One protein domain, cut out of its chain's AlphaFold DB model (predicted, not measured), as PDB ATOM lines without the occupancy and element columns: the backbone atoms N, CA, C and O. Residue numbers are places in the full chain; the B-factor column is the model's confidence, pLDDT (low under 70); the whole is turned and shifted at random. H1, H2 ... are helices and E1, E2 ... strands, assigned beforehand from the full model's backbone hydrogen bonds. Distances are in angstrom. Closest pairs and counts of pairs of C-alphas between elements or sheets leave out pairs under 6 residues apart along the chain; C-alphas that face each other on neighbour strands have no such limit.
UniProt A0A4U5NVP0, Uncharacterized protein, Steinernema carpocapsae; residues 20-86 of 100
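AT A GLANCE: This is residues 20 to 86 of the 100 residues of an uncharacterized protein of Steinernema carpocapsae (UniProt A0A4U5NVP0). This domain has little regular structure: a small two-stranded hairpin, E1 and E2, sits in the middle of long loops, with short helix H1 beyond it at one end and H2 at another. The 67 printed residues hold H1, E1, E2, H2 in that order; the class is mixed, with only 21 residues in named elements. The sheet, E1 - E2, is antiparallel. The whole is compact, radius of gyration of the C-alphas 12.2 A, spanning 37 by 31 by 21 A.

IN THESE COORDINATES: H1, residues 21 to 25, begins at C-alpha 21 (37.351, -34.469, -9.219). E1 is residues 57 to 60, 9.3 A long, and E2 residues 72 to 75, 10.0 A. H2, residues 77 to 84, 10.1 A, ends at C-alpha 84 (31.117, -8.579, -5.095).

HOW THE PARTS SIT: H1 is apart from E2 and H2. In the hairpin E1 and E2, N 58 and O 74 are 2.9 A apart, within hydrogen-bond range. The closest C-alphas of E1 and H2, Phe 57 and Leu 80, are 7.8 A apart. In H1 and H2 every O i to N i+4 pair is within hydrogen-bond range.

THE WHOLE: The C-alphas of Ala 65 and Asp 86, the two farthest apart, are 37.9 A apart. The printed part has no cut. Links H1 to E1 and E1 to E2 are long. Residues 20 to 22 and 24 to 25 have pLDDT under 70.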
ATOM      1  N   LEU A  20      37.332 -35.730  -4.552       67.56
ATOM      2  CA  LEU A  20      36.713 -34.740  -5.419       67.56
ATOM      3  C   LEU A  20      37.425 -34.765  -6.785       67.56
ATOM      4  O   LEU A  20      38.627 -35.036  -6.830       67.56
ATOM      5  N   PRO A  21      36.718 -34.517  -7.901       68.31
ATOM      6  CA  PRO A  21      37.351 -34.469  -9.219       68.31
ATOM      7  C   PRO A  21      38.526 -33.478  -9.255       68.31
ATOM      8  O   PRO A  21      39.555 -33.766  -9.863       68.31
ATOM      9  N   GLU A  22      38.435 -32.380  -8.502       66.94
ATOM     10  CA  GLU A  22      39.515 -31.407  -8.337       66.94
ATOM     11  C   GLU A  22      40.760 -32.001  -7.651       66.94
ATOM     12  O   GLU A  22      41.886 -31.653  -7.993       66.94
ATOM     13  N   GLU A  23      40.601 -32.924  -6.701       71.12
ATOM     14  CA  GLU A  23      41.730 -33.579  -6.020       71.12
ATOM     15  C   GLU A  23      42.445 -34.613  -6.909       71.12
ATOM     16  O   GLU A  23      43.604 -34.961  -6.651       71.12
ATOM     17  N   ASP A  24      41.764 -35.125  -7.939       65.94
ATOM     18  CA  ASP A  24      42.364 -35.997  -8.953       65.94
ATOM     19  C   ASP A  24      43.257 -35.176  -9.898       65.94
ATOM     20  O   ASP A  24      44.421 -35.524 -10.103       65.94
ATOM     21  N   GLU A  25      42.775 -34.012 -10.355       69.44
ATOM     22  CA  GLU A  25      43.548 -33.083 -11.199       69.44
ATOM     23  C   GLU A  25      44.758 -32.470 -10.476       69.44
ATOM     24  O   GLU A  25      45.827 -32.306 -11.071       69.44
ATOM     25  N   ILE A  26      44.626 -32.174  -9.178       72.69
ATOM     26  CA  ILE A  26      45.730 -31.676  -8.340       72.69
ATOM     27  C   ILE A  26      46.721 -32.807  -7.992       72.69
ATOM     28  O   ILE A  26      47.868 -32.540  -7.621       72.69
ATOM     29  N   GLY A  27      46.313 -34.076  -8.117       72.94
ATOM     30  CA  GLY A  27      47.104 -35.244  -7.713       72.94
ATOM     31  C   GLY A  27      47.205 -35.416  -6.191       72.94
ATOM     32  O   GLY A  27      48.093 -36.109  -5.686       72.94
ATOM     33  N   GLY A  28      46.311 -34.788  -5.428       78.75
ATOM     34  CA  GLY A  28      46.416 -34.655  -3.978       78.75
ATOM     35  C   GLY A  28      45.238 -33.896  -3.367       78.75
ATOM     36  O   GLY A  28      44.429 -33.331  -4.097       78.75
ATOM     37  N   PRO A  29      45.136 -33.876  -2.028       79.88
ATOM     38  CA  PRO A  29      44.113 -33.093  -1.352       79.88
ATOM     39  C   PRO A  29      44.287 -31.599  -1.636       79.88
ATOM     40  O   PRO A  29      45.415 -31.101  -1.722       79.88
ATOM     41  N   ILE A  30      43.167 -30.880  -1.732       83.19
ATOM     42  CA  ILE A  30      43.174 -29.422  -1.887       83.19
ATOM     43  C   ILE A  30      43.826 -28.805  -0.639       83.19
ATOM     44  O   ILE A  30      43.397 -29.089   0.484       83.19
ATOM     45  N   PRO A  31      44.871 -27.975  -0.790       86.50
ATOM     46  CA  PRO A  31      45.493 -27.329   0.350       86.50
ATOM     47  C   PRO A  31      44.519 -26.345   0.999       86.50
ATOM     48  O   PRO A  31      43.825 -25.581   0.327       86.50
ATOM     49  N   LEU A  32      44.508 -26.365   2.327       89.75
ATOM     50  CA  LEU A  32      43.762 -25.421   3.142       89.75
ATOM     51  C   LEU A  32      44.658 -24.245   3.530       89.75
ATOM     52  O   LEU A  32      45.853 -24.425   3.795       89.75
ATOM     53  N   CYS A  33      44.040 -23.076   3.582       91.62
ATOM     54  CA  CYS A  33      44.564 -21.858   4.176       91.62
ATOM     55  C   CYS A  33      44.614 -21.978   5.703       91.62
ATOM     56  O   CYS A  33      44.003 -22.876   6.297       91.62
ATOM     57  N   SER A  34      45.328 -21.065   6.356       89.94
ATOM     58  CA  SER A  34      45.505 -21.079   7.815       89.94
ATOM     59  C   SER A  34      44.195 -20.876   8.586       89.94
ATOM     60  O   SER A  34      44.080 -21.305   9.731       89.94
ATOM     61  N   ASP A  35      43.189 -20.279   7.949       86.00
ATOM     62  CA  ASP A  35      41.833 -20.116   8.479       86.00
ATOM     63  C   ASP A  35      40.922 -21.340   8.232       86.00
ATOM     64  O   ASP A  35      39.735 -21.320   8.568       86.00
ATOM     65  N   GLY A  36      41.461 -22.411   7.642       86.69
ATOM     66  CA  GLY A  36      40.738 -23.637   7.314       86.69
ATOM     67  C   GLY A  36      39.889 -23.552   6.045       86.69
ATOM     68  O   GLY A  36      39.213 -24.529   5.715       86.69
ATOM     69  N   LYS A  37      39.908 -22.430   5.316       87.25
ATOM     70  CA  LYS A  37      39.235 -22.324   4.014       87.25
ATOM     71  C   LYS A  37      40.065 -22.979   2.915       87.25
ATOM     72  O   LYS A  37      41.278 -23.138   3.031       87.25
ATOM     73  N   GLY A  38      39.401 -23.367   1.831       87.69
ATOM     74  CA  GLY A  38      40.080 -23.869   0.640       87.69
ATOM     75  C   GLY A  38      40.888 -22.769  -0.047       87.69
ATOM     76  O   GLY A  38      40.436 -21.626  -0.137       87.69
ATOM     77  N   ALA A  39      42.070 -23.128  -0.547       91.56
ATOM     78  CA  ALA A  39      42.837 -22.259  -1.430       91.56
ATOM     79  C   ALA A  39      42.102 -22.008  -2.756       91.56
ATOM     80  O   ALA A  39      41.263 -22.807  -3.181       91.56
ATOM     81  N   LEU A  40      42.460 -20.922  -3.441       92.31
ATOM     82  CA  LEU A  40      41.956 -20.627  -4.776       92.31
ATOM     83  C   LEU A  40      42.375 -21.725  -5.761       92.31
ATOM     84  O   LEU A  40      43.558 -22.059  -5.883       92.31
ATOM     85  N   LEU A  41      41.390 -22.250  -6.487       90.38
ATOM     86  CA  LEU A  41      41.583 -23.202  -7.568       90.38
ATOM     87  C   LEU A  41      41.253 -22.543  -8.907       90.38
ATOM     88  O   LEU A  41      40.221 -21.889  -9.046       90.38
ATOM     89  N   GLU A  42      42.104 -22.761  -9.901       84.88
ATOM     90  CA  GLU A  42      41.875 -22.361 -11.286       84.88
ATOM     91  C   GLU A  42      42.033 -23.589 -12.181       84.88
ATOM     92  O   GLU A  42      43.075 -24.243 -12.158       84.88
ATOM     93  N   ALA A  43      40.982 -23.930 -12.934       82.94
ATOM     94  CA  ALA A  43      40.947 -25.093 -13.830       82.94
ATOM     95  C   ALA A  43      41.487 -26.385 -13.176       82.94
ATOM     96  O   ALA A  43      42.378 -27.039 -13.716       82.94
ATOM     97  N   GLY A  44      41.003 -26.697 -11.966       78.56
ATOM     98  CA  GLY A  44      41.413 -27.900 -11.236       78.56
ATOM     99  C   GLY A  44      42.850 -27.857 -10.707       78.56
ATOM    100  O   GLY A  44      43.408 -28.892 -10.368       78.56
ATOM    101  N   ARG A  45      43.491 -26.684 -10.640       83.12
ATOM    102  CA  ARG A  45      44.857 -26.520 -10.119       83.12
ATOM    103  C   ARG A  45      44.898 -25.494  -9.007       83.12
ATOM    104  O   ARG A  45      44.205 -24.486  -9.047       83.12
ATOM    105  N   VAL A  46      45.771 -25.726  -8.030       87.88
ATOM    106  CA  VAL A  46      46.032 -24.753  -6.964       87.88
ATOM    107  C   VAL A  46      46.667 -23.505  -7.565       87.88
ATOM    108  O   VAL A  46      47.760 -23.581  -8.136       87.88
ATOM    109  N   PHE A  47      46.007 -22.359  -7.401       91.19
ATOM    110  CA  PHE A  47      46.528 -21.082  -7.861       91.19
ATOM    111  C   PHE A  47      47.660 -20.627  -6.932       91.19
ATOM    112  O   PHE A  47      47.466 -20.397  -5.733       91.19
ATOM    113  N   ARG A  48      48.871 -20.540  -7.488       91.00
ATOM    114  CA  ARG A  48      50.092 -20.255  -6.727       91.00
ATOM    115  C   ARG A  48      50.438 -18.777  -6.717       91.00
ATOM    116  O   ARG A  48      50.187 -18.060  -7.684       91.00
ATOM    117  N   CYS A  49      51.129 -18.354  -5.666       92.06
ATOM    118  CA  CYS A  49      51.566 -16.970  -5.524       92.06
ATOM    119  C   CYS A  49      52.587 -16.522  -6.572       92.06
ATOM    120  O   CYS A  49      52.702 -15.323  -6.816       92.06
ATOM    121  N   SER A  50      53.309 -17.449  -7.213       89.62
ATOM    122  CA  SER A  50      54.201 -17.117  -8.330       89.62
ATOM    123  C   SER A  50      53.474 -16.466  -9.511       89.62
ATOM    124  O   SER A  50      54.102 -15.738 -10.275       89.62
ATOM    125  N   GLN A  51      52.155 -16.651  -9.624       87.44
ATOM    126  CA  GLN A  51      51.316 -16.014 -10.644       87.44
ATOM    127  C   GLN A  51      50.733 -14.658 -10.210       87.44
ATOM    128  O   GLN A  51      50.054 -14.020 -11.004       87.44
ATOM    129  N   THR A  52      51.046 -14.180  -8.996       91.38
ATOM    130  CA  THR A  52      50.390 -13.046  -8.311       91.38
ATOM    131  C   THR A  52      48.912 -13.312  -8.018       91.38
ATOM    132  O   THR A  52      48.120 -13.562  -8.921       91.38
ATOM    133  N   CYS A  53      48.514 -13.256  -6.744       93.75
ATOM    134  CA  CYS A  53      47.124 -13.508  -6.369       93.75
ATOM    135  C   CYS A  53      46.180 -12.431  -6.931       93.75
ATOM    136  O   CYS A  53      46.525 -11.247  -6.883       93.75
ATOM    137  N   PRO A  54      44.995 -12.821  -7.435       93.94
ATOM    138  CA  PRO A  54      43.993 -11.874  -7.907       93.94
ATOM    139  C   PRO A  54      43.388 -11.056  -6.757       93.94
ATOM    140  O   PRO A  54      43.513 -11.401  -5.579       93.94
ATOM    141  N   ASP A  55      42.696  -9.970  -7.099       93.56
ATOM    142  CA  ASP A  55      42.022  -9.130  -6.111       93.56
ATOM    143  C   ASP A  55      40.975  -9.904  -5.299       93.56
ATOM    144  O   ASP A  55      40.208 -10.706  -5.826       93.56
ATOM    145  N   GLY A  56      40.956  -9.649  -3.989       92.62
ATOM    146  CA  GLY A  56      40.165 -10.431  -3.034       92.62
ATOM    147  C   GLY A  56      40.881 -11.681  -2.520       92.62
ATOM    148  O   GLY A  56      40.315 -12.416  -1.719       92.62
ATOM    149  N   PHE A  57      42.126 -11.920  -2.933       95.12
ATOM    150  CA  PHE A  57      42.950 -13.007  -2.420       95.12
ATOM    151  C   PHE A  57      44.299 -12.477  -1.941       95.12
ATOM    152  O   PHE A  57      44.859 -11.536  -2.509       95.12
ATOM    153  N   PHE A  58      44.838 -13.098  -0.900       94.19
ATOM    154  CA  PHE A  58      46.178 -12.823  -0.395       94.19
ATOM    155  C   PHE A  58      47.065 -14.052  -0.560       94.19
ATOM    156  O   PHE A  58      46.596 -15.189  -0.582       94.19
ATOM    157  N   CYS A  59      48.367 -13.820  -0.690       94.38
ATOM    158  CA  CYS A  59      49.324 -14.909  -0.750       94.38
ATOM    159  C   CYS A  59      49.634 -15.427   0.655       94.38
ATOM    160  O   CYS A  59      50.147 -14.680   1.494       94.38
ATOM    161  N   GLU A  60      49.391 -16.714   0.881       94.06
ATOM    162  CA  GLU A  60      49.802 -17.413   2.089       94.06
ATOM    163  C   GLU A  60      50.990 -18.333   1.784       94.06
ATOM    164  O   GLU A  60      50.928 -19.210   0.917       94.06
ATOM    165  N   PHE A  61      52.089 -18.132   2.510       90.81
ATOM    166  CA  PHE A  61      53.292 -18.952   2.397       90.81
ATOM    167  C   PHE A  61      53.330 -19.980   3.519       90.81
ATOM    168  O   PHE A  61      53.227 -19.627   4.693       90.81
ATOM    169  N   ARG A  62      53.525 -21.250   3.160       79.50
ATOM    170  CA  ARG A  62      53.625 -22.349   4.135       79.50
ATOM    171  C   ARG A  62      55.062 -22.633   4.571       79.50
ATOM    172  O   ARG A  62      55.273 -23.371   5.525       79.50
ATOM    173  N   ASP A  63      56.042 -22.077   3.866       81.94
ATOM    174  CA  ASP A  63      57.461 -22.183   4.183       81.94
ATOM    175  C   ASP A  63      58.017 -20.870   4.752       81.94
ATOM    176  O   ASP A  63      57.656 -19.779   4.311       81.94
ATOM    177  N   GLU A  64      58.950 -20.975   5.704       79.12
ATOM    178  CA  GLU A  64      59.603 -19.818   6.342       79.12
ATOM    179  C   GLU A  64      60.384 -18.951   5.341       79.12
ATOM    180  O   GLU A  64      60.518 -17.742   5.530       79.12
ATOM    181  N   ALA A  65      60.856 -19.557   4.246       82.25
ATOM    182  CA  ALA A  65      61.569 -18.874   3.172       82.25
ATOM    183  C   ALA A  65      60.649 -18.049   2.251       82.25
ATOM    184  O   ALA A  65      61.154 -17.339   1.382       82.25
ATOM    185  N   LYS A  66      59.323 -18.112   2.448       84.88
ATOM    186  CA  LYS A  66      58.305 -17.408   1.652       84.88
ATOM    187  C   LYS A  66      58.498 -17.610   0.147       84.88
ATOM    188  O   LYS A  66      58.499 -16.659  -0.636       84.88
ATOM    189  N   THR A  67      58.675 -18.865  -0.257       83.50
ATOM    190  CA  THR A  67      58.921 -19.232  -1.654       83.50
ATOM    191  C   THR A  67      57.635 -19.069  -2.481       83.50
ATOM    192  O   THR A  67      56.658 -19.777  -2.220       83.50
ATOM    193  N   PRO A  68      57.598 -18.213  -3.523       80.19
ATOM    194  CA  PRO A  68      56.385 -17.953  -4.315       80.19
ATOM    195  C   PRO A  68      55.766 -19.196  -4.955       80.19
ATOM    196  O   PRO A  68      54.545 -19.330  -4.986       80.19
ATOM    197  N   ASP A  69      56.593 -20.145  -5.396       82.56
ATOM    198  CA  ASP A  69      56.136 -21.400  -6.009       82.56
ATOM    199  C   ASP A  69      55.503 -22.385  -5.025       82.56
ATOM    200  O   ASP A  69      54.951 -23.404  -5.447       82.56
ATOM    201  N   ARG A  70      55.606 -22.123  -3.722       83.50
ATOM    202  CA  ARG A  70      54.972 -22.909  -2.655       83.50
ATOM    203  C   ARG A  70      53.877 -22.135  -1.931       83.50
ATOM    204  O   ARG A  70      53.132 -22.738  -1.159       83.50
ATOM    205  N   GLY A  71      53.766 -20.837  -2.198       91.00
ATOM    206  CA  GLY A  71      52.664 -20.017  -1.730       91.00
ATOM    207  C   GLY A  71      51.374 -20.340  -2.481       91.00
ATOM    208  O   GLY A  71      51.387 -20.618  -3.684       91.00
ATOM    209  N   ILE A  72      50.262 -20.279  -1.760       93.19
ATOM    210  CA  ILE A  72      48.906 -20.483  -2.279       93.19
ATOM    211  C   ILE A  72      48.095 -19.202  -2.094       93.19
ATOM    212  O   ILE A  72      48.333 -18.445  -1.153       93.19
ATOM    213  N   CYS A  73      47.143 -18.947  -2.985       94.38
ATOM    214  CA  CYS A  73      46.259 -17.794  -2.845       94.38
ATOM    215  C   CYS A  73      45.045 -18.147  -1.983       94.38
ATOM    216  O   CYS A  73      44.276 -19.050  -2.318       94.38
ATOM    217  N   CYS A  74      44.883 -17.425  -0.879       94.81
ATOM    218  CA  CYS A  74      43.828 -17.613   0.108       94.81
ATOM    219  C   CYS A  74      42.799 -16.483   0.030       94.81
ATOM    220  O   CYS A  74      43.177 -15.341  -0.243       94.81
ATOM    221  N   PRO A  75      41.500 -16.778   0.214       94.12
ATOM    222  CA  PRO A  75      40.450 -15.779   0.075       94.12
ATOM    223  C   PRO A  75      40.484 -14.769   1.225       94.12
ATOM    224  O   PRO A  75      40.416 -15.135   2.395       94.12
ATOM    225  N   ASP A  76      40.502 -13.486   0.879       93.50
ATOM    226  CA  ASP A  76      40.165 -12.396   1.787       93.50
ATOM    227  C   ASP A  76      38.659 -12.144   1.664       93.50
ATOM    228  O   ASP A  76      38.192 -11.477   0.740       93.50
ATOM    229  N   LEU A  77      37.878 -12.733   2.572       89.19
ATOM    230  CA  LEU A  77      36.421 -12.629   2.515       89.19
ATOM    231  C   LEU A  77      35.910 -11.196   2.651       89.19
ATOM    232  O   LEU A  77      34.880 -10.877   2.060       89.19
ATOM    233  N   GLU A  78      36.595 -10.350   3.419       90.25
ATOM    234  CA  GLU A  78      36.193  -8.956   3.579       90.25
ATOM    235  C   GLU A  78      36.374  -8.219   2.253       90.25
ATOM    236  O   GLU A  78      35.440  -7.584   1.757       90.25
ATOM    237  N   LYS A  79      37.539  -8.386   1.619       90.50
ATOM    238  CA  LYS A  79      37.817  -7.781   0.315       90.50
ATOM    239  C   LYS A  79      36.923  -8.357  -0.786       90.50
ATOM    240  O   LYS A  79      36.431  -7.609  -1.623       90.50
ATOM    241  N   LEU A  80      36.649  -9.663  -0.779       89.44
ATOM    242  CA  LEU A  80      35.704 -10.285  -1.716       89.44
ATOM    243  C   LEU A  80      34.281  -9.753  -1.529       89.44
ATOM    244  O   LEU A  80      33.599  -9.488  -2.517       89.44
ATOM    245  N   TYR A  81      33.840  -9.551  -0.287       88.31
ATOM    246  CA  TYR A  81      32.543  -8.938  -0.010       88.31
ATOM    247  C   TYR A  81      32.491  -7.484  -0.493       88.31
ATOM    248  O   TYR A  81      31.496  -7.072  -1.071       88.31
ATOM    249  N   GLN A  82      33.564  -6.710  -0.342       89.81
ATOM    250  CA  GLN A  82      33.623  -5.352  -0.900       89.81
ATOM    251  C   GLN A  82      33.585  -5.344  -2.438       89.81
ATOM    252  O   GLN A  82      32.993  -4.451  -3.034       89.81
ATOM    253  N   LEU A  83      34.212  -6.331  -3.088       87.50
ATOM    254  CA  LEU A  83      34.269  -6.423  -4.551       87.50
ATOM    255  C   LEU A  83      32.957  -6.922  -5.178       87.50
ATOM    256  O   LEU A  83      32.611  -6.487  -6.275       87.50
ATOM    257  N   TYR A  84      32.247  -7.837  -4.509       85.69
ATOM    258  CA  TYR A  84      31.117  -8.579  -5.095       85.69
ATOM    259  C   TYR A  84      29.828  -8.562  -4.255       85.69
ATOM    260  O   TYR A  84      28.778  -9.000  -4.729       85.69
ATOM    261  N   GLY A  85      29.880  -8.085  -3.013       79.06
ATOM    262  CA  GLY A  85      28.772  -8.142  -2.055       79.06
ATOM    263  C   GLY A  85      27.639  -7.157  -2.337       79.06
ATOM    264  O   GLY A  85      26.501  -7.436  -1.977       79.06
ATOM    265  N   ASP A  86      27.908  -6.056  -3.045       73.06
ATOM    266  CA  ASP A  86      26.877  -5.069  -3.405       73.06
ATOM    267  C   ASP A  86      26.086  -5.438  -4.677       73.06
ATOM    268  O   ASP A  86      25.103  -4.785  -5.029       73.06
TER     269      ASP A  86